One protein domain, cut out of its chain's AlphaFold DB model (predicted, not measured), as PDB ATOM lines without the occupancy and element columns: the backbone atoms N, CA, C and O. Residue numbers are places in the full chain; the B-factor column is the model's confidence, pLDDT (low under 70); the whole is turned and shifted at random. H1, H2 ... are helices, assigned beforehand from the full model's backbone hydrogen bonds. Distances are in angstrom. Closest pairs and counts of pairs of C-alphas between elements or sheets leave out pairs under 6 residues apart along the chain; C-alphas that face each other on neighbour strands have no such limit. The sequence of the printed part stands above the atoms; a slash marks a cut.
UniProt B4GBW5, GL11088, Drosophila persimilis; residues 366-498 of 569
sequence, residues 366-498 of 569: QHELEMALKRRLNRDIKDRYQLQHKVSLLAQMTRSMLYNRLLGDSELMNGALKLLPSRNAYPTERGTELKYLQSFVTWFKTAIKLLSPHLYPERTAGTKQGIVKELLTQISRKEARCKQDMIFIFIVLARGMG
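This is residues 366 to 498 of the 569 residues of the protein "GL11088" of Drosophila persimilis (UniProt B4GBW5). Picture one very long helix, H1, as an arm that sticks out with residues 366 to 401 from a small head at its far end. In the head, H5 lies in the middle, with H2 and H4 side by side across one side of it and H3 on the other, and two long links run round these helices. The printed part has 133 residues, with five named helices in the order H1, H2, H3, H4, H5 and no named strand; its class is all helix. The whole is extended, with a radius of gyration of the C-alphas of 22.5 A and spans of 81 by 32 by 26 A, the arm making the length.

Begin with H1, residues 366 to 406, which touches no helix. At its end you find it close to but not clearly touching H4, residues 464 to 477: the closest C-alphas, of Leu 406 and Val 468, are 7.7 A apart. H1 is also near H5, residues 483 to 496, with 6 pairs of C-alphas within 10 A. Next look at H2, residues 410 to 417, which touches H5 about perpendicular, at 86 degrees; the closest C-alphas, of Met 413 and Gly 496, are 4.8 A apart. H2 touches H4 at a shallow tilt of 15 degrees, the same way, closest at the C-alphas of Ala 416 and Ile 475, 6.3 A apart. H4 and H5 only just touch, with 3 pairs of C-alphas within 8 A, the closest those of Ile 475 and Ile 489 at 6.9 A. H3, residues 434 to 447, is close to but not clearly touching H5: the closest C-alphas, of Phe 444 and Phe 490, are 7.6 A apart. H1 and H3 are apart. In H2, H3, H4 and H5 every O i to N i+4 pair is within hydrogen-bond range; in H1, 36 of 37 are.

Find C-alpha 366 at (-36.629, 3.569, 74.597); from there H1 runs 58.6 A to C-alpha 406 at (-18.921, -38.175, 37.440). H2 follows from 410 to 417 over 10.6 A, then H3 from 434 to 447 over 19.6 A. H4 spans 20.2 A from 464 to 477, and H5 19.9 A from 483 to C-alpha 496 at (-22.457, -47.522, 29.248).

The two C-alphas farthest apart are those of Gln 366 and Arg 423, at 81.2 A. Without the stretches that stand free, residues 366 to 401 and 429 to 435, the body spans 39 by 27 by 20 A. The links H2 to H3 and H3 to H4 are long, 16 residues each; in the second, residues 449 to 450 pair in parallel with residues 479 to 480. The printed part has no cut, and its mean pLDDT is 88.7; look for values under 70 at residues 423 to 424 and 429 to 431.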
ATOM      1  N   GLN A 366     -37.298   4.860  74.396       78.06
ATOM      2  CA  GLN A 366     -36.629   3.569  74.597       78.06
ATOM      3  C   GLN A 366     -37.392   2.414  73.936       78.06
ATOM      4  O   GLN A 366     -36.771   1.549  73.322       78.06
ATOM      5  N   HIS A 367     -38.726   2.392  74.018       80.06
ATOM      6  CA  HIS A 367     -39.536   1.366  73.356       80.06
ATOM      7  C   HIS A 367     -39.553   1.529  71.828       80.06
ATOM      8  O   HIS A 367     -39.499   0.539  71.098       80.06
ATOM      9  N   GLU A 368     -39.568   2.764  71.328       84.06
ATOM     10  CA  GLU A 368     -39.441   3.093  69.904       84.06
ATOM     11  C   GLU A 368     -38.072   2.665  69.353       84.06
ATOM     12  O   GLU A 368     -38.017   1.987  68.324       84.06
ATOM     13  N   LEU A 369     -36.984   2.941  70.082       85.56
ATOM     14  CA  LEU A 369     -35.627   2.481  69.774       85.56
ATOM     15  C   LEU A 369     -35.520   0.946  69.804       85.56
ATOM     16  O   LEU A 369     -34.942   0.347  68.898       85.56
ATOM     17  N   GLU A 370     -36.121   0.291  70.802       87.56
ATOM     18  CA  GLU A 370     -36.178  -1.172  70.896       87.56
ATOM     19  C   GLU A 370     -36.935  -1.780  69.699       87.56
ATOM     20  O   GLU A 370     -36.486  -2.763  69.104       87.56
ATOM     21  N   MET A 371     -38.060  -1.183  69.290       86.88
ATOM     22  CA  MET A 371     -38.804  -1.594  68.097       86.88
ATOM     23  C   MET A 371     -38.022  -1.337  66.804       86.88
ATOM     24  O   MET A 371     -38.019  -2.201  65.927       86.88
ATOM     25  N   ALA A 372     -37.335  -0.200  66.672       86.94
ATOM     26  CA  ALA A 372     -36.489   0.110  65.520       86.94
ATOM     27  C   ALA A 372     -35.329  -0.893  65.387       86.94
ATOM     28  O   ALA A 372     -35.111  -1.448  64.308       86.94
ATOM     29  N   LEU A 373     -34.652  -1.218  66.493       90.00
ATOM     30  CA  LEU A 373     -33.589  -2.224  66.533       90.00
ATOM     31  C   LEU A 373     -34.123  -3.621  66.180       90.00
ATOM     32  O   LEU A 373     -33.513  -4.321  65.370       90.00
ATOM     33  N   LYS A 374     -35.299  -4.011  66.696       90.50
ATOM     34  CA  LYS A 374     -35.976  -5.268  66.318       90.50
ATOM     35  C   LYS A 374     -36.348  -5.306  64.832       90.50
ATOM     36  O   LYS A 374     -36.153  -6.341  64.200       90.50
ATOM     37  N   ARG A 375     -36.844  -4.205  64.251       90.12
ATOM     38  CA  ARG A 375     -37.123  -4.095  62.803       90.12
ATOM     39  C   ARG A 375     -35.844  -4.255  61.978       90.12
ATOM     40  O   ARG A 375     -35.831  -5.077  61.064       90.12
ATOM     41  N   ARG A 376     -34.768  -3.542  62.335       91.12
ATOM     42  CA  ARG A 376     -33.454  -3.628  61.672       91.12
ATOM     43  C   ARG A 376     -32.907  -5.053  61.710       91.12
ATOM     44  O   ARG A 376     -32.650  -5.627  60.660       91.12
ATOM     45  N   LEU A 377     -32.837  -5.666  62.891       91.75
ATOM     46  CA  LEU A 377     -32.322  -7.027  63.042       91.75
ATOM     47  C   LEU A 377     -33.210  -8.069  62.333       91.75
ATOM     48  O   LEU A 377     -32.689  -9.017  61.756       91.75
ATOM     49  N   ASN A 378     -34.531  -7.865  62.268       91.62
ATOM     50  CA  ASN A 378     -35.424  -8.694  61.449       91.62
ATOM     51  C   ASN A 378     -35.222  -8.507  59.932       91.62
ATOM     52  O   ASN A 378     -35.446  -9.461  59.186       91.62
ATOM     53  N   ARG A 379     -34.778  -7.334  59.457       91.50
ATOM     54  CA  ARG A 379     -34.315  -7.147  58.068       91.50
ATOM     55  C   ARG A 379     -33.001  -7.898  57.848       91.50
ATOM     56  O   ARG A 379     -32.947  -8.782  56.999       91.50
ATOM     57  N   ASP A 380     -32.024  -7.682  58.726       91.94
ATOM     58  CA  ASP A 380     -30.717  -8.348  58.694       91.94
ATOM     59  C   ASP A 380     -30.838  -9.894  58.797       91.94
ATOM     60  O   ASP A 380     -29.959 -10.625  58.342       91.94
ATOM     61  N   ILE A 381     -31.918 -10.432  59.387       89.69
ATOM     62  CA  ILE A 381     -32.287 -11.863  59.345       89.69
ATOM     63  C   ILE A 381     -32.841 -12.260  57.967       89.69
ATOM     64  O   ILE A 381     -32.337 -13.216  57.375       89.69
ATOM     65  N   LYS A 382     -33.842 -11.544  57.431       91.00
ATOM     66  CA  LYS A 382     -34.443 -11.829  56.110       91.00
ATOM     67  C   LYS A 382     -33.394 -11.839  54.994       91.00
ATOM     68  O   LYS A 382     -33.377 -12.770  54.189       91.00
ATOM     69  N   ASP A 383     -32.490 -10.863  54.991       92.19
ATOM     70  CA  ASP A 383     -31.452 -10.715  53.967       92.19
ATOM     71  C   ASP A 383     -30.449 -11.880  54.020       92.19
ATOM     72  O   ASP A 383     -30.113 -12.477  52.993       92.19
ATOM     73  N   ARG A 384     -30.050 -12.299  55.231       91.75
ATOM     74  CA  ARG A 384     -29.211 -13.493  55.427       91.75
ATOM     75  C   ARG A 384     -29.910 -14.783  55.004       91.75
ATOM     76  O   ARG A 384     -29.254 -15.610  54.378       91.75
ATOM     77  N   TYR A 385     -31.210 -14.948  55.259       93.00
ATOM     78  CA  TYR A 385     -31.968 -16.100  54.746       93.00
ATOM     79  C   TYR A 385     -32.026 -16.104  53.213       93.00
ATOM     80  O   TYR A 385     -31.850 -17.155  52.597       93.00
ATOM     81  N   GLN A 386     -32.181 -14.941  52.572       92.19
ATOM     82  CA  GLN A 386     -32.141 -14.845  51.111       92.19
ATOM     83  C   GLN A 386     -30.761 -15.244  50.550       92.19
ATOM     84  O   GLN A 386     -30.685 -15.955  49.545       92.19
ATOM     85  N   LEU A 387     -29.668 -14.833  51.204       93.94
ATOM     86  CA  LEU A 387     -28.304 -15.245  50.848       93.94
ATOM     87  C   LEU A 387     -28.070 -16.745  51.092       93.94
ATOM     88  O   LEU A 387     -27.543 -17.427  50.215       93.94
ATOM     89  N   GLN A 388     -28.511 -17.285  52.229       93.31
ATOM     90  CA  GLN A 388     -28.407 -18.714  52.543       93.31
ATOM     91  C   GLN A 388     -29.211 -19.576  51.560       93.31
ATOM     92  O   GLN A 388     -28.702 -20.598  51.105       93.31
ATOM     93  N   HIS A 389     -30.409 -19.146  51.153       94.25
ATOM     94  CA  HIS A 389     -31.186 -19.785  50.088       94.25
ATOM     95  C   HIS A 389     -30.418 -19.805  48.756       94.25
ATOM     96  O   HIS A 389     -30.260 -20.873  48.159       94.25
ATOM     97  N   LYS A 390     -29.879 -18.654  48.318       95.25
ATOM     98  CA  LYS A 390     -29.064 -18.535  47.092       95.25
ATOM     99  C   LYS A 390     -27.851 -19.479  47.123       95.25
ATOM    100  O   LYS A 390     -27.654 -20.251  46.187       95.25
ATOM    101  N   VAL A 391     -27.076 -19.473  48.211       95.81
ATOM    102  CA  VAL A 391     -25.895 -20.342  48.384       95.81
ATOM    103  C   VAL A 391     -26.286 -21.822  48.455       95.81
ATOM    104  O   VAL A 391     -25.634 -22.656  47.833       95.81
ATOM    105  N   SER A 392     -27.378 -22.158  49.151       94.88
ATOM    106  CA  SER A 392     -27.912 -23.525  49.236       94.88
ATOM    107  C   SER A 392     -28.288 -24.069  47.853       94.88
ATOM    108  O   SER A 392     -27.882 -25.176  47.494       94.88
ATOM    109  N   LEU A 393     -28.984 -23.265  47.040       94.31
ATOM    110  CA  LEU A 393     -29.353 -23.617  45.669       94.31
ATOM    111  C   LEU A 393     -28.115 -23.811  44.777       94.31
ATOM    112  O   LEU A 393     -27.995 -24.848  44.122       94.31
ATOM    113  N   LEU A 394     -27.167 -22.867  44.801       95.00
ATOM    114  CA  LEU A 394     -25.916 -22.943  44.034       95.00
ATOM    115  C   LEU A 394     -25.079 -24.175  44.412       95.00
ATOM    116  O   LEU A 394     -24.568 -24.867  43.528       95.00
ATOM    117  N   ALA A 395     -24.981 -24.504  45.703       93.69
ATOM    118  CA  ALA A 395     -24.261 -25.686  46.173       93.69
ATOM    119  C   ALA A 395     -24.921 -26.994  45.698       93.69
ATOM    120  O   ALA A 395     -24.226 -27.911  45.256       93.69
ATOM    121  N   GLN A 396     -26.256 -27.082  45.728       92.44
ATOM    122  CA  GLN A 396     -26.986 -28.261  45.245       92.44
ATOM    123  C   GLN A 396     -26.931 -28.401  43.714       92.44
ATOM    124  O   GLN A 396     -26.739 -29.512  43.214       92.44
ATOM    125  N   MET A 397     -27.019 -27.296  42.965       94.44
ATOM    126  CA  MET A 397     -26.799 -27.281  41.513       94.44
ATOM    127  C   MET A 397     -25.378 -27.739  41.164       94.44
ATOM    128  O   MET A 397     -25.211 -28.661  40.368       94.44
ATOM    129  N   THR A 398     -24.360 -27.181  41.825       93.38
ATOM    130  CA  THR A 398     -22.950 -27.547  41.611       93.38
ATOM    131  C   THR A 398     -22.699 -29.022  41.934       93.38
ATOM    132  O   THR A 398     -22.127 -29.738  41.112       93.38
ATOM    133  N   ARG A 399     -23.204 -29.527  43.072       90.50
ATOM    134  CA  ARG A 399     -23.171 -30.960  43.431       90.50
ATOM    135  C   ARG A 399     -23.813 -31.832  42.346       90.50
ATOM    136  O   ARG A 399     -23.252 -32.862  41.981       90.50
ATOM    137  N   SER A 400     -24.950 -31.408  41.797       92.50
ATOM    138  CA  SER A 400     -25.669 -32.139  40.744       92.50
ATOM    139  C   SER A 400     -24.910 -32.151  39.412       92.50
ATOM    140  O   SER A 400     -24.834 -33.193  38.765       92.50
ATOM    141  N   MET A 401     -24.287 -31.035  39.020       92.75
ATOM    142  CA  MET A 401     -23.439 -30.954  37.821       92.75
ATOM    143  C   MET A 401     -22.160 -31.790  37.959       92.75
ATOM    144  O   MET A 401     -21.786 -32.499  37.023       92.75
ATOM    145  N   LEU A 402     -21.516 -31.753  39.132       91.50
ATOM    146  CA  LEU A 402     -20.349 -32.580  39.445       91.50
ATOM    147  C   LEU A 402     -20.689 -34.071  39.366       91.50
ATOM    148  O   LEU A 402     -19.954 -34.817  38.721       91.50
ATOM    149  N   TYR A 403     -21.822 -34.505  39.930       91.88
ATOM    150  CA  TYR A 403     -22.279 -35.886  39.762       91.88
ATOM    151  C   TYR A 403     -22.668 -36.209  38.320       91.88
ATOM    152  O   TYR A 403     -22.296 -37.270  37.836       91.88
ATOM    153  N   ASN A 404     -23.333 -35.318  37.581       93.31
ATOM    154  CA  ASN A 404     -23.671 -35.595  36.181       93.31
ATOM    155  C   ASN A 404     -22.425 -35.863  35.314       93.31
ATOM    156  O   ASN A 404     -22.472 -36.753  34.463       93.31
ATOM    157  N   ARG A 405     -21.320 -35.139  35.571       92.50
ATOM    158  CA  ARG A 405     -19.993 -35.386  34.975       92.50
ATOM    159  C   ARG A 405     -19.347 -36.675  35.508       92.50
ATOM    160  O   ARG A 405     -18.792 -37.435  34.728       92.50
ATOM    161  N   LEU A 406     -19.447 -36.951  36.813       92.44
ATOM    162  CA  LEU A 406     -18.921 -38.175  37.440       92.44
ATOM    163  C   LEU A 406     -19.563 -39.451  36.876       92.44
ATOM    164  O   LEU A 406     -18.879 -40.432  36.626       92.44
ATOM    165  N   LEU A 407     -20.874 -39.431  36.636       92.56
ATOM    166  CA  LEU A 407     -21.625 -40.553  36.065       92.56
ATOM    167  C   LEU A 407     -21.462 -40.659  34.534       92.56
ATOM    168  O   LEU A 407     -22.270 -41.308  33.875       92.56
ATOM    169  N   GLY A 408     -20.480 -39.966  33.954       89.69
ATOM    170  CA  GLY A 408     -20.015 -40.131  32.574       89.69
ATOM    171  C   GLY A 408     -18.544 -40.556  32.492       89.69
ATOM    172  O   GLY A 408     -17.957 -40.474  31.422       89.69
ATOM    173  N   ASP A 409     -17.933 -40.965  33.610       91.81
ATOM    174  CA  ASP A 409     -16.526 -41.369  33.656       91.81
ATOM    175  C   ASP A 409     -16.326 -42.771  33.044       91.81
ATOM    176  O   ASP A 409     -17.032 -43.724  33.393       91.81
ATOM    177  N   SER A 410     -15.364 -42.911  32.130       92.38
ATOM    178  CA  SER A 410     -15.166 -44.133  31.334       92.38
ATOM    179  C   SER A 410     -14.799 -45.351  32.184       92.38
ATOM    180  O   SER A 410     -15.207 -46.470  31.867       92.38
ATOM    181  N   GLU A 411     -14.083 -45.146  33.296       92.25
ATOM    182  CA  GLU A 411     -13.748 -46.206  34.257       92.25
ATOM    183  C   GLU A 411     -15.021 -46.803  34.887       92.25
ATOM    184  O   GLU A 411     -15.187 -48.024  34.946       92.25
ATOM    185  N   LEU A 412     -15.968 -45.939  35.274       93.00
ATOM    186  CA  LEU A 412     -17.254 -46.335  35.851       93.00
ATOM    187  C   LEU A 412     -18.142 -47.052  34.833       93.00
ATOM    188  O   LEU A 412     -18.741 -48.071  35.174       93.00
ATOM    189  N   MET A 413     -18.202 -46.571  33.587       92.56
ATOM    190  CA  MET A 413     -18.994 -47.217  32.530       92.56
ATOM    191  C   MET A 413     -18.442 -48.606  32.170       92.56
ATOM    192  O   MET A 413     -19.212 -49.563  32.089       92.56
ATOM    193  N   ASN A 414     -17.117 -48.761  32.061       91.75
ATOM    194  CA  ASN A 414     -16.454 -50.057  31.857       91.75
ATOM    195  C   ASN A 414     -16.716 -51.023  33.031       91.75
ATOM    196  O   ASN A 414     -17.044 -52.193  32.822       91.75
ATOM    197  N   GLY A 415     -16.640 -50.527  34.271       90.25
ATOM    198  CA  GLY A 415     -17.018 -51.286  35.465       90.25
ATOM    199  C   GLY A 415     -18.480 -51.744  35.436       90.25
ATOM    200  O   GLY A 415     -18.762 -52.911  35.702       90.25
ATOM    201  N   ALA A 416     -19.409 -50.853  35.081       91.56
ATOM    202  CA  ALA A 416     -20.836 -51.153  35.053       91.56
ATOM    203  C   ALA A 416     -21.221 -52.136  33.938       91.56
ATOM    204  O   ALA A 416     -22.015 -53.036  34.192       91.56
ATOM    205  N   LEU A 417     -20.640 -52.041  32.736       90.19
ATOM    206  CA  LEU A 417     -20.939 -52.970  31.635       90.19
ATOM    207  C   LEU A 417     -20.668 -54.443  31.994       90.19
ATOM    208  O   LEU A 417     -21.382 -55.331  31.531       90.19
ATOM    209  N   LYS A 418     -19.718 -54.710  32.902       90.31
ATOM    210  CA  LYS A 418     -19.426 -56.052  33.451       90.31
ATOM    211  C   LYS A 418     -20.524 -56.600  34.383       90.31
ATOM    212  O   LYS A 418     -20.438 -57.746  34.822       90.31
ATOM    213  N   LEU A 419     -21.559 -55.815  34.696       86.88
ATOM    214  CA  LEU A 419     -22.754 -56.277  35.413       86.88
ATOM    215  C   LEU A 419     -23.747 -57.021  34.515       86.88
ATOM    216  O   LEU A 419     -24.557 -57.785  35.048       86.88
ATOM    217  N   LEU A 420     -23.724 -56.772  33.201       86.31
ATOM    218  CA  LEU A 420     -24.739 -57.266  32.272       86.31
ATOM    219  C   LEU A 420     -24.684 -58.799  32.140       86.31
ATOM    220  O   LEU A 420     -23.597 -59.369  32.061       86.31
ATOM    221  N   PRO A 421     -25.844 -59.484  32.098       79.12
ATOM    222  CA  PRO A 421     -25.892 -60.945  32.097       79.12
ATOM    223  C   PRO A 421     -25.608 -61.561  30.719       79.12
ATOM    224  O   PRO A 421     -25.299 -62.745  30.637       79.12
ATOM    225  N   SER A 422     -25.753 -60.798  29.629       75.75
ATOM    226  CA  SER A 422     -25.554 -61.289  28.263       75.75
ATOM    227  C   SER A 422     -25.268 -60.151  27.278       75.75
ATOM    228  O   SER A 422     -25.588 -58.988  27.527       75.75
ATOM    229  N   ARG A 423     -24.718 -60.503  26.107       69.69
ATOM    230  CA  ARG A 423     -24.508 -59.577  24.979       69.69
ATOM    231  C   ARG A 423     -25.824 -59.078  24.356       69.69
ATOM    232  O   ARG A 423     -25.812 -58.073  23.660       69.69
ATOM    233  N   ASN A 424     -26.952 -59.722  24.666       66.69
ATOM    234  CA  ASN A 424     -28.285 -59.355  24.178       66.69
ATOM    235  C   ASN A 424     -29.023 -58.402  25.144       66.69
ATOM    236  O   ASN A 424     -30.210 -58.153  24.966       66.69
ATOM    237  N   ALA A 425     -28.352 -57.899  26.189       78.00
ATOM    238  CA  ALA A 425     -28.939 -56.966  27.152       78.00
ATOM    239  C   ALA A 425     -29.005 -55.506  26.651       78.00
ATOM    240  O   ALA A 425     -29.648 -54.677  27.294       78.00
ATOM    241  N   TYR A 426     -28.354 -55.184  25.529       81.06
ATOM    242  CA  TYR A 426     -28.419 -53.864  24.895       81.06
ATOM    243  C   TYR A 426     -29.796 -53.627  24.241       81.06
ATOM    244  O   TYR A 426     -30.465 -54.595  23.873       81.06
ATOM    245  N   PRO A 427     -30.236 -52.364  24.075       78.88
ATOM    246  CA  PRO A 427     -31.429 -52.048  23.293       78.88
ATOM    247  C   PRO A 427     -31.309 -52.550  21.848       78.88
ATOM    248  O   PRO A 427     -30.225 -52.535  21.267       78.88
ATOM    249  N   THR A 428     -32.427 -52.956  21.249       76.44
ATOM    250  CA  THR A 428     -32.494 -53.282  19.819       76.44
ATOM    251  C   THR A 428     -32.452 -52.017  18.956       76.44
ATOM    252  O   THR A 428     -32.821 -50.931  19.398       76.44
ATOM    253  N   GLU A 429     -32.055 -52.162  17.690       68.50
ATOM    254  CA  GLU A 429     -31.883 -51.064  16.715       68.50
ATOM    255  C   GLU A 429     -33.154 -50.225  16.478       68.50
ATOM    256  O   GLU A 429     -33.076 -49.070  16.070       68.50
ATOM    257  N   ARG A 430     -34.336 -50.770  16.801       66.38
ATOM    258  CA  ARG A 430     -35.627 -50.059  16.783       66.38
ATOM    259  C   ARG A 430     -35.765 -49.007  17.904       66.38
ATOM    260  O   ARG A 430     -36.732 -48.250  17.914       66.38
ATOM    261  N   GLY A 431     -34.809 -48.941  18.831       66.56
ATOM    262  CA  GLY A 431     -34.751 -47.975  19.926       66.56
ATOM    263  C   GLY A 431     -35.226 -48.523  21.274       66.56
ATOM    264  O   GLY A 431     -35.658 -49.667  21.416       66.56
ATOM    265  N   THR A 432     -35.135 -47.687  22.311       76.19
ATOM    266  CA  THR A 432     -35.477 -48.055  23.694       76.19
ATOM    267  C   THR A 432     -36.991 -48.083  23.924       76.19
ATOM    268  O   THR A 432     -37.561 -47.143  24.481       76.19
ATOM    269  N   GLU A 433     -37.656 -49.165  23.509       85.62
ATOM    270  CA  GLU A 433     -39.080 -49.387  23.794       85.62
ATOM    271  C   GLU A 433     -39.381 -49.380  25.309       85.62
ATOM    272  O   GLU A 433     -38.599 -49.870  26.129       85.62
ATOM    273  N   LEU A 434     -40.574 -48.910  25.695       88.94
ATOM    274  CA  LEU A 434     -41.013 -48.875  27.100       88.94
ATOM    275  C   LEU A 434     -40.977 -50.262  27.770       88.94
ATOM    276  O   LEU A 434     -40.604 -50.375  28.936       88.94
ATOM    277  N   LYS A 435     -41.300 -51.326  27.019       88.31
ATOM    278  CA  LYS A 435     -41.234 -52.723  27.482       88.31
ATOM    279  C   LYS A 435     -39.805 -53.136  27.848       88.31
ATOM    280  O   LYS A 435     -39.592 -53.747  28.894       88.31
ATOM    281  N   TYR A 436     -38.824 -52.749  27.025       88.62
ATOM    282  CA  TYR A 436     -37.408 -52.971  27.318       88.62
ATOM    283  C   TYR A 436     -37.010 -52.228  28.599       88.62
ATOM    284  O   TYR A 436     -36.497 -52.857  29.522       88.62
ATOM    285  N   LEU A 437     -37.340 -50.936  28.723       89.81
ATOM    286  CA  LEU A 437     -37.028 -50.143  29.921       89.81
ATOM    287  C   LEU A 437     -37.666 -50.722  31.196       89.81
ATOM    288  O   LEU A 437     -37.011 -50.779  32.238       89.81
ATOM    289  N   GLN A 438     -38.905 -51.218  31.117       91.62
ATOM    290  CA  GLN A 438     -39.566 -51.915  32.222       91.62
ATOM    291  C   GLN A 438     -38.801 -53.188  32.623       91.62
ATOM    292  O   GLN A 438     -38.524 -53.376  33.808       91.62
ATOM    293  N   SER A 439     -38.410 -54.020  31.649       89.94
ATOM    294  CA  SER A 439     -37.633 -55.249  31.890       89.94
ATOM    295  C   SER A 439     -36.220 -54.978  32.427       89.94
ATOM    296  O   SER A 439     -35.733 -55.694  33.300       89.94
ATOM    297  N   PHE A 440     -35.582 -53.893  31.980       90.06
ATOM    298  CA  PHE A 440     -34.276 -53.453  32.460       90.06
ATOM    299  C   PHE A 440     -34.352 -52.985  33.920       90.06
ATOM    300  O   PHE A 440     -33.503 -53.345  34.732       90.06
ATOM    301  N   VAL A 441     -35.410 -52.256  34.296       92.25
ATOM    302  CA  VAL A 441     -35.640 -51.817  35.683       92.25
ATOM    303  C   VAL A 441     -36.005 -52.983  36.611       92.25
ATOM    304  O   VAL A 441     -35.560 -52.987  37.761       92.25
ATOM    305  N   THR A 442     -36.781 -53.978  36.164       93.00
ATOM    306  CA  THR A 442     -37.054 -55.172  36.989       93.00
ATOM    307  C   THR A 442     -35.806 -56.035  37.152       93.00
ATOM    308  O   THR A 442     -35.478 -56.385  38.285       93.00
ATOM    309  N   TRP A 443     -35.048 -56.286  36.077       92.75
ATOM    310  CA  TRP A 443     -33.754 -56.970  36.156       92.75
ATOM    311  C   TRP A 443     -32.794 -56.243  37.107       92.75
ATOM    312  O   TRP A 443     -32.271 -56.865  38.032       92.75
ATOM    313  N   PHE A 444     -32.616 -54.926  36.962       92.94
ATOM    314  CA  PHE A 444     -31.678 -54.147  37.775       92.94
ATOM    315  C   PHE A 444     -31.997 -54.224  39.278       92.94
ATOM    316  O   PHE A 444     -31.090 -54.374  40.097       92.94
ATOM    317  N   LYS A 445     -33.289 -54.209  39.643       91.69
ATOM    318  CA  LYS A 445     -33.752 -54.412  41.031       91.69
ATOM    319  C   LYS A 445     -33.420 -55.798  41.593       91.69
ATOM    320  O   LYS A 445     -33.311 -55.925  42.807       91.69
ATOM    321  N   THR A 446     -33.264 -56.819  40.749       91.56
ATOM    322  CA  THR A 446     -32.782 -58.148  41.178       91.56
ATOM    323  C   THR A 446     -31.257 -58.271  41.134       91.56
ATOM    324  O   THR A 446     -30.683 -59.044  41.897       91.56
ATOM    325  N   ALA A 447     -30.595 -57.501  40.265       89.69
ATOM    326  CA  ALA A 447     -29.154 -57.555  40.043       89.69
ATOM    327  C   ALA A 447     -28.328 -56.815  41.108       89.69
ATOM    328  O   ALA A 447     -27.199 -57.230  41.364       89.69
ATOM    329  N   ILE A 448     -28.859 -55.742  41.713       91.88
ATOM    330  CA  ILE A 448     -28.164 -54.956  42.749       91.88
ATOM    331  C   ILE A 448     -28.958 -54.943  44.056       91.88
ATOM    332  O   ILE A 448     -30.095 -54.477  44.108       91.88
ATOM    333  N   LYS A 449     -28.318 -55.398  45.139       92.44
ATOM    334  CA  LYS A 449     -28.880 -55.357  46.497       92.44
ATOM    335  C   LYS A 449     -28.680 -53.975  47.124       92.44
ATOM    336  O   LYS A 449     -27.649 -53.344  46.911       92.44
ATOM    337  N   LEU A 450     -29.635 -53.530  47.938       92.62
ATOM    338  CA  LEU A 450     -29.547 -52.282  48.702       92.62
ATOM    339  C   LEU A 450     -29.210 -52.583  50.171       92.62
ATOM    340  O   LEU A 450     -29.981 -53.259  50.846       92.62
ATOM    341  N   LEU A 451     -28.080 -52.067  50.661       88.81
ATOM    342  CA  LEU A 451     -27.600 -52.276  52.035       88.81
ATOM    343  C   LEU A 451     -28.330 -51.389  53.057       88.81
ATOM    344  O   LEU A 451     -28.727 -51.877  54.111       88.81
ATOM    345  N   SER A 452     -28.526 -50.098  52.758       86.69
ATOM    346  CA  SER A 452     -29.254 -49.163  53.628       86.69
ATOM    347  C   SER A 452     -30.456 -48.528  52.919       86.69
ATOM    348  O   SER A 452     -30.327 -48.048  51.789       86.69
ATOM    349  N   PRO A 453     -31.628 -48.433  53.579       87.69
ATOM    350  CA  PRO A 453     -32.802 -47.755  53.033       87.69
ATOM    351  C   PRO A 453     -32.677 -46.220  53.015       87.69
ATOM    352  O   PRO A 453     -33.602 -45.553  52.534       87.69
ATOM    353  N   HIS A 454     -31.586 -45.640  53.529       89.31
ATOM    354  CA  HIS A 454     -31.352 -44.196  53.501       89.31
ATOM    355  C   HIS A 454     -31.166 -43.656  52.073       89.31
ATOM    356  O   HIS A 454     -30.724 -44.354  51.155       89.31
ATOM    357  N   LEU A 455     -31.542 -42.387  51.878       85.69
ATOM    358  CA  LEU A 455     -31.436 -41.724  50.577       85.69
ATOM    359  C   LEU A 455     -29.976 -41.427  50.214       85.69
ATOM    360  O   LEU A 455     -29.553 -41.726  49.102       85.69
ATOM    361  N   TYR A 456     -29.217 -40.896  51.171       86.56
ATOM    362  CA  TYR A 456     -27.826 -40.472  51.023       86.56
ATOM    363  C   TYR A 456     -26.877 -41.380  51.823       86.56
ATOM    364  O   TYR A 456     -27.321 -42.000  52.794       86.56
ATOM    365  N   PRO A 457     -25.585 -41.464  51.454       82.25
ATOM    366  CA  PRO A 457     -24.595 -42.184  52.243       82.25
ATOM    367  C   PRO A 457     -24.189 -41.351  53.468       82.25
ATOM    368  O   PRO A 457     -23.881 -40.166  53.348       82.25
ATOM    369  N   GLU A 458     -24.151 -41.988  54.638       74.50
ATOM    370  CA  GLU A 458     -23.842 -41.355  55.933       74.50
ATOM    371  C   GLU A 458     -22.433 -40.736  55.983       74.50
ATOM    372  O   GLU A 458     -22.215 -39.707  56.618       74.50
ATOM    373  N   ARG A 459     -21.489 -41.305  55.224       74.69
ATOM    374  CA  ARG A 459     -20.178 -40.714  54.940       74.69
ATOM    375  C   ARG A 459     -19.943 -40.725  53.431       74.69
ATOM    376  O   ARG A 459     -19.954 -41.784  52.814       74.69
ATOM    377  N   THR A 460     -19.724 -39.550  52.841       72.81
ATOM    378  CA  THR A 460     -19.291 -39.404  51.439       72.81
ATOM    379  C   THR A 460     -17.778 -39.186  51.403       72.81
ATOM    380  O   THR A 460     -17.256 -38.426  52.220       72.81
ATOM    381  N   ALA A 461     -17.062 -39.806  50.462       75.31
ATOM    382  CA  ALA A 461     -15.650 -39.491  50.235       75.31
ATOM    383  C   ALA A 461     -15.472 -38.035  49.751       75.31
ATOM    384  O   ALA A 461     -16.147 -37.597  48.823       75.31
ATOM    385  N   GLY A 462     -14.545 -37.286  50.358       74.25
ATOM    386  CA  GLY A 462     -14.359 -35.851  50.081       74.25
ATOM    387  C   GLY A 462     -13.709 -35.505  48.733       74.25
ATOM    388  O   GLY A 462     -13.645 -34.334  48.377       74.25
ATOM    389  N   THR A 463     -13.221 -36.491  47.972       84.94
ATOM    390  CA  THR A 463     -12.519 -36.287  46.693       84.94
ATOM    391  C   THR A 463     -13.207 -37.036  45.551       84.94
ATOM    392  O   THR A 463     -13.720 -38.139  45.754       84.94
ATOM    393  N   LYS A 464     -13.166 -36.483  44.323       84.62
ATOM    394  CA  LYS A 464     -13.758 -37.112  43.120       84.62
ATOM    395  C   LYS A 464     -13.331 -38.580  42.987       84.62
ATOM    396  O   LYS A 464     -14.177 -39.462  42.879       84.62
ATOM    397  N   GLN A 465     -12.022 -38.840  43.046       86.88
ATOM    398  CA  GLN A 465     -11.453 -40.186  42.913       86.88
ATOM    399  C   GLN A 465     -11.884 -41.140  44.036       86.88
ATOM    400  O   GLN A 465     -12.026 -42.335  43.787       86.88
ATOM    401  N   GLY A 466     -12.108 -40.637  45.255       88.62
ATOM    402  CA  GLY A 466     -12.652 -41.439  46.349       88.62
ATOM    403  C   GLY A 466     -14.044 -41.968  46.007       88.62
ATOM    404  O   GLY A 466     -14.276 -43.169  46.100       88.62
ATOM    405  N   ILE A 467     -14.927 -41.095  45.508       88.88
ATOM    406  CA  ILE A 467     -16.289 -41.471  45.099       88.88
ATOM    407  C   ILE A 467     -16.258 -42.446  43.905       88.88
ATOM    408  O   ILE A 467     -17.014 -43.413  43.908       88.88
ATOM    409  N   VAL A 468     -15.359 -42.259  42.924       91.19
ATOM    410  CA  VAL A 468     -15.174 -43.217  41.807       91.19
ATOM    411  C   VAL A 468     -14.811 -44.611  42.330       91.19
ATOM    412  O   VAL A 468     -15.527 -45.570  42.056       91.19
ATOM    413  N   LYS A 469     -13.745 -44.728  43.134       91.69
ATOM    414  CA  LYS A 469     -13.261 -46.013  43.683       91.69
ATOM    415  C   LYS A 469     -14.310 -46.701  44.561       91.69
ATOM    416  O   LYS A 469     -14.477 -47.920  44.520       91.69
ATOM    417  N   GLU A 470     -15.049 -45.914  45.332       91.44
ATOM    418  CA  GLU A 470     -16.135 -46.369  46.197       91.44
ATOM    419  C   GLU A 470     -17.357 -46.865  45.398       91.44
ATOM    420  O   GLU A 470     -17.967 -47.874  45.760       91.44
ATOM    421  N   LEU A 471     -17.684 -46.223  44.272       92.12
ATOM    422  CA  LEU A 471     -18.756 -46.647  43.367       92.12
ATOM    423  C   LEU A 471     -18.344 -47.872  42.523       92.12
ATOM    424  O   LEU A 471     -19.133 -48.803  42.391       92.12
ATOM    425  N   LEU A 472     -17.092 -47.948  42.055       92.88
ATOM    426  CA  LEU A 472     -16.514 -49.143  41.416       92.88
ATOM    427  C   LEU A 472     -16.514 -50.360  42.349       92.88
ATOM    428  O   LEU A 472     -16.785 -51.478  41.910       92.88
ATOM    429  N   THR A 473     -16.257 -50.152  43.642       92.62
ATOM    430  CA  THR A 473     -16.312 -51.221  44.652       92.62
ATOM    431  C   THR A 473     -17.743 -51.735  44.839       92.62
ATOM    432  O   THR A 473     -17.956 -52.946  44.896       92.62
ATOM    433  N   GLN A 474     -18.732 -50.836  44.876       91.81
ATOM    434  CA  GLN A 474     -20.161 -51.183  44.943       91.81
ATOM    435  C   GLN A 474     -20.642 -51.929  43.689       91.81
ATOM    436  O   GLN A 474     -21.295 -52.967  43.803       91.81
ATOM    437  N   ILE A 475     -20.245 -51.457  42.502       93.25
ATOM    438  CA  ILE A 475     -20.461 -52.135  41.214       93.25
ATOM    439  C   ILE A 475     -19.881 -53.555  41.267       93.25
ATOM    440  O   ILE A 475     -20.605 -54.524  41.066       93.25
ATOM    441  N   SER A 476     -18.604 -53.696  41.629       91.69
ATOM    442  CA  SER A 476     -17.913 -54.995  41.661       91.69
ATOM    443  C   SER A 476     -18.551 -55.999  42.629       91.69
ATOM    444  O   SER A 476     -18.537 -57.198  42.364       91.69
ATOM    445  N   ARG A 477     -19.141 -55.522  43.736       91.44
ATOM    446  CA  ARG A 477     -19.865 -56.349  44.721       91.44
ATOM    447  C   ARG A 477     -21.333 -56.606  44.367       91.44
ATOM    448  O   ARG A 477     -21.933 -57.502  44.949       91.44
ATOM    449  N   LYS A 478     -21.902 -55.849  43.421       90.81
ATOM    450  CA  LYS A 478     -23.344 -55.802  43.104       90.81
ATOM    451  C   LYS A 478     -24.210 -55.363  44.300       90.81
ATOM    452  O   LYS A 478     -25.345 -55.808  44.478       90.81
ATOM    453  N   GLU A 479     -23.671 -54.455  45.114       92.12
ATOM    454  CA  GLU A 479     -24.295 -53.956  46.345       92.12
ATOM    455  C   GLU A 479     -24.204 -52.429  46.416       92.12
ATOM    456  O   GLU A 479     -23.113 -51.862  46.439       92.12
ATOM    457  N   ALA A 480     -25.354 -51.758  46.479       92.06
ATOM    458  CA  ALA A 480     -25.452 -50.318  46.672       92.06
ATOM    459  C   ALA A 480     -25.639 -49.986  48.159       92.06
ATOM    460  O   ALA A 480     -26.506 -50.544  48.835       92.06
ATOM    461  N   ARG A 481     -24.859 -49.036  48.678       90.88
ATOM    462  CA  ARG A 481     -24.910 -48.625  50.089       90.88
ATOM    463  C   ARG A 481     -26.178 -47.861  50.437       90.88
ATOM    464  O   ARG A 481     -26.731 -48.075  51.505       90.88
ATOM    465  N   CYS A 482     -26.618 -46.974  49.551       92.31
ATOM    466  CA  CYS A 482     -27.778 -46.103  49.735       92.31
ATOM    467  C   CYS A 482     -28.536 -45.934  48.409       92.31
ATOM    468  O   CYS A 482     -28.044 -46.317  47.344       92.31
ATOM    469  N   LYS A 483     -29.728 -45.328  48.455       92.12
ATOM    470  CA  LYS A 483     -30.562 -45.141  47.255       92.12
ATOM    471  C   LYS A 483     -29.914 -44.217  46.215       92.12
ATOM    472  O   LYS A 483     -30.050 -44.495  45.028       92.12
ATOM    473  N   GLN A 484     -29.183 -43.175  46.627       92.44
ATOM    474  CA  GLN A 484     -28.414 -42.322  45.707       92.44
ATOM    475  C   GLN A 484     -27.385 -43.155  44.928       92.44
ATOM    476  O   GLN A 484     -27.374 -43.112  43.702       92.44
ATOM    477  N   ASP A 485     -26.573 -43.963  45.619       92.69
ATOM    478  CA  ASP A 485     -25.550 -44.799  44.980       92.69
ATOM    479  C   ASP A 485     -26.189 -45.866  44.066       92.69
ATOM    480  O   ASP A 485     -25.690 -46.116  42.973       92.69
ATOM    481  N   MET A 486     -27.349 -46.427  44.436       93.75
ATOM    482  CA  MET A 486     -28.105 -47.351  43.574       93.75
ATOM    483  C   MET A 486     -28.561 -46.684  42.262       93.75
ATOM    484  O   MET A 486     -28.408 -47.262  41.185       93.75
ATOM    485  N   ILE A 487     -29.078 -45.452  42.336       94.31
ATOM    486  CA  ILE A 487     -29.468 -44.648  41.164       94.31
ATOM    487  C   ILE A 487     -28.235 -44.267  40.330       94.31
ATOM    488  O   ILE A 487     -28.293 -44.268  39.101       94.31
ATOM    489  N   PHE A 488     -27.101 -43.988  40.971       94.19
ATOM    490  CA  PHE A 488     -25.846 -43.685  40.284       94.19
ATOM    491  C   PHE A 488     -25.342 -44.879  39.464       94.19
ATOM    492  O   PHE A 488     -25.006 -44.695  38.294       94.19
ATOM    493  N   ILE A 489     -25.364 -46.100  40.013       94.31
ATOM    494  CA  ILE A 489     -24.997 -47.306  39.248       94.31
ATOM    495  C   ILE A 489     -25.968 -47.531  38.078       94.31
ATOM    496  O   ILE A 489     -25.520 -47.853  36.980       94.31
ATOM    497  N   PHE A 490     -27.274 -47.301  38.270       94.38
ATOM    498  CA  PHE A 490     -28.267 -47.399  37.190       94.38
ATOM    499  C   PHE A 490     -27.959 -46.445  36.027       94.38
ATOM    500  O   PHE A 490     -27.961 -46.860  34.870       94.38
ATOM    501  N   ILE A 491     -27.658 -45.176  36.326       94.94
ATOM    502  CA  ILE A 491     -27.365 -44.148  35.315       94.94
ATOM    503  C   ILE A 491     -26.049 -44.445  34.585       94.94
ATOM    504  O   ILE A 491     -26.001 -44.334  33.361       94.94
ATOM    505  N   VAL A 492     -25.000 -44.858  35.306       94.88
ATOM    506  CA  VAL A 492     -23.715 -45.262  34.707       94.88
ATOM    507  C   VAL A 492     -23.899 -46.469  33.788       94.88
ATOM    508  O   VAL A 492     -23.381 -46.466  32.674       94.88
ATOM    509  N   LEU A 493     -24.667 -47.477  34.214       93.44
ATOM    510  CA  LEU A 493     -24.960 -48.652  33.396       93.44
ATOM    511  C   LEU A 493     -25.752 -48.282  32.137       93.44
ATOM    512  O   LEU A 493     -25.388 -48.693  31.038       93.44
ATOM    513  N   ALA A 494     -26.800 -47.470  32.284       92.56
ATOM    514  CA  ALA A 494     -27.619 -47.013  31.168       92.56
ATOM    515  C   ALA A 494     -26.795 -46.242  30.120       92.56
ATOM    516  O   ALA A 494     -26.956 -46.478  28.925       92.56
ATOM    517  N   ARG A 495     -25.880 -45.372  30.569       92.31
ATOM    518  CA  ARG A 495     -24.947 -44.633  29.699       92.31
ATOM    519  C   ARG A 495     -23.906 -45.539  29.051       92.31
ATOM    520  O   ARG A 495     -23.646 -45.385  27.865       92.31
ATOM    521  N   GLY A 496     -23.370 -46.512  29.789       90.56
ATOM    522  CA  GLY A 496     -22.457 -47.522  29.248       90.56
ATOM    523  C   GLY A 496     -23.084 -48.346  28.117       90.56
ATOM    524  O   GLY A 496     -22.397 -48.677  27.158       90.56
ATOM    525  N   MET A 497     -24.393 -48.612  28.179       89.44
ATOM    526  CA  MET A 497     -25.156 -49.251  27.092       89.44
ATOM    527  C   MET A 497     -25.541 -48.302  25.938       89.44
ATOM    528  O   MET A 497     -26.320 -48.690  25.072       89.44
ATOM    529  N   GLY A 498     -25.058 -47.055  25.931       88.31
ATOM    530  CA  GLY A 498     -25.368 -46.058  24.901       88.31
ATOM    531  C   GLY A 498     -26.726 -45.357  25.048       88.31
ATOM    532  O   GLY A 498     -27.078 -44.539  24.203       88.31
TER     533      GLY A 498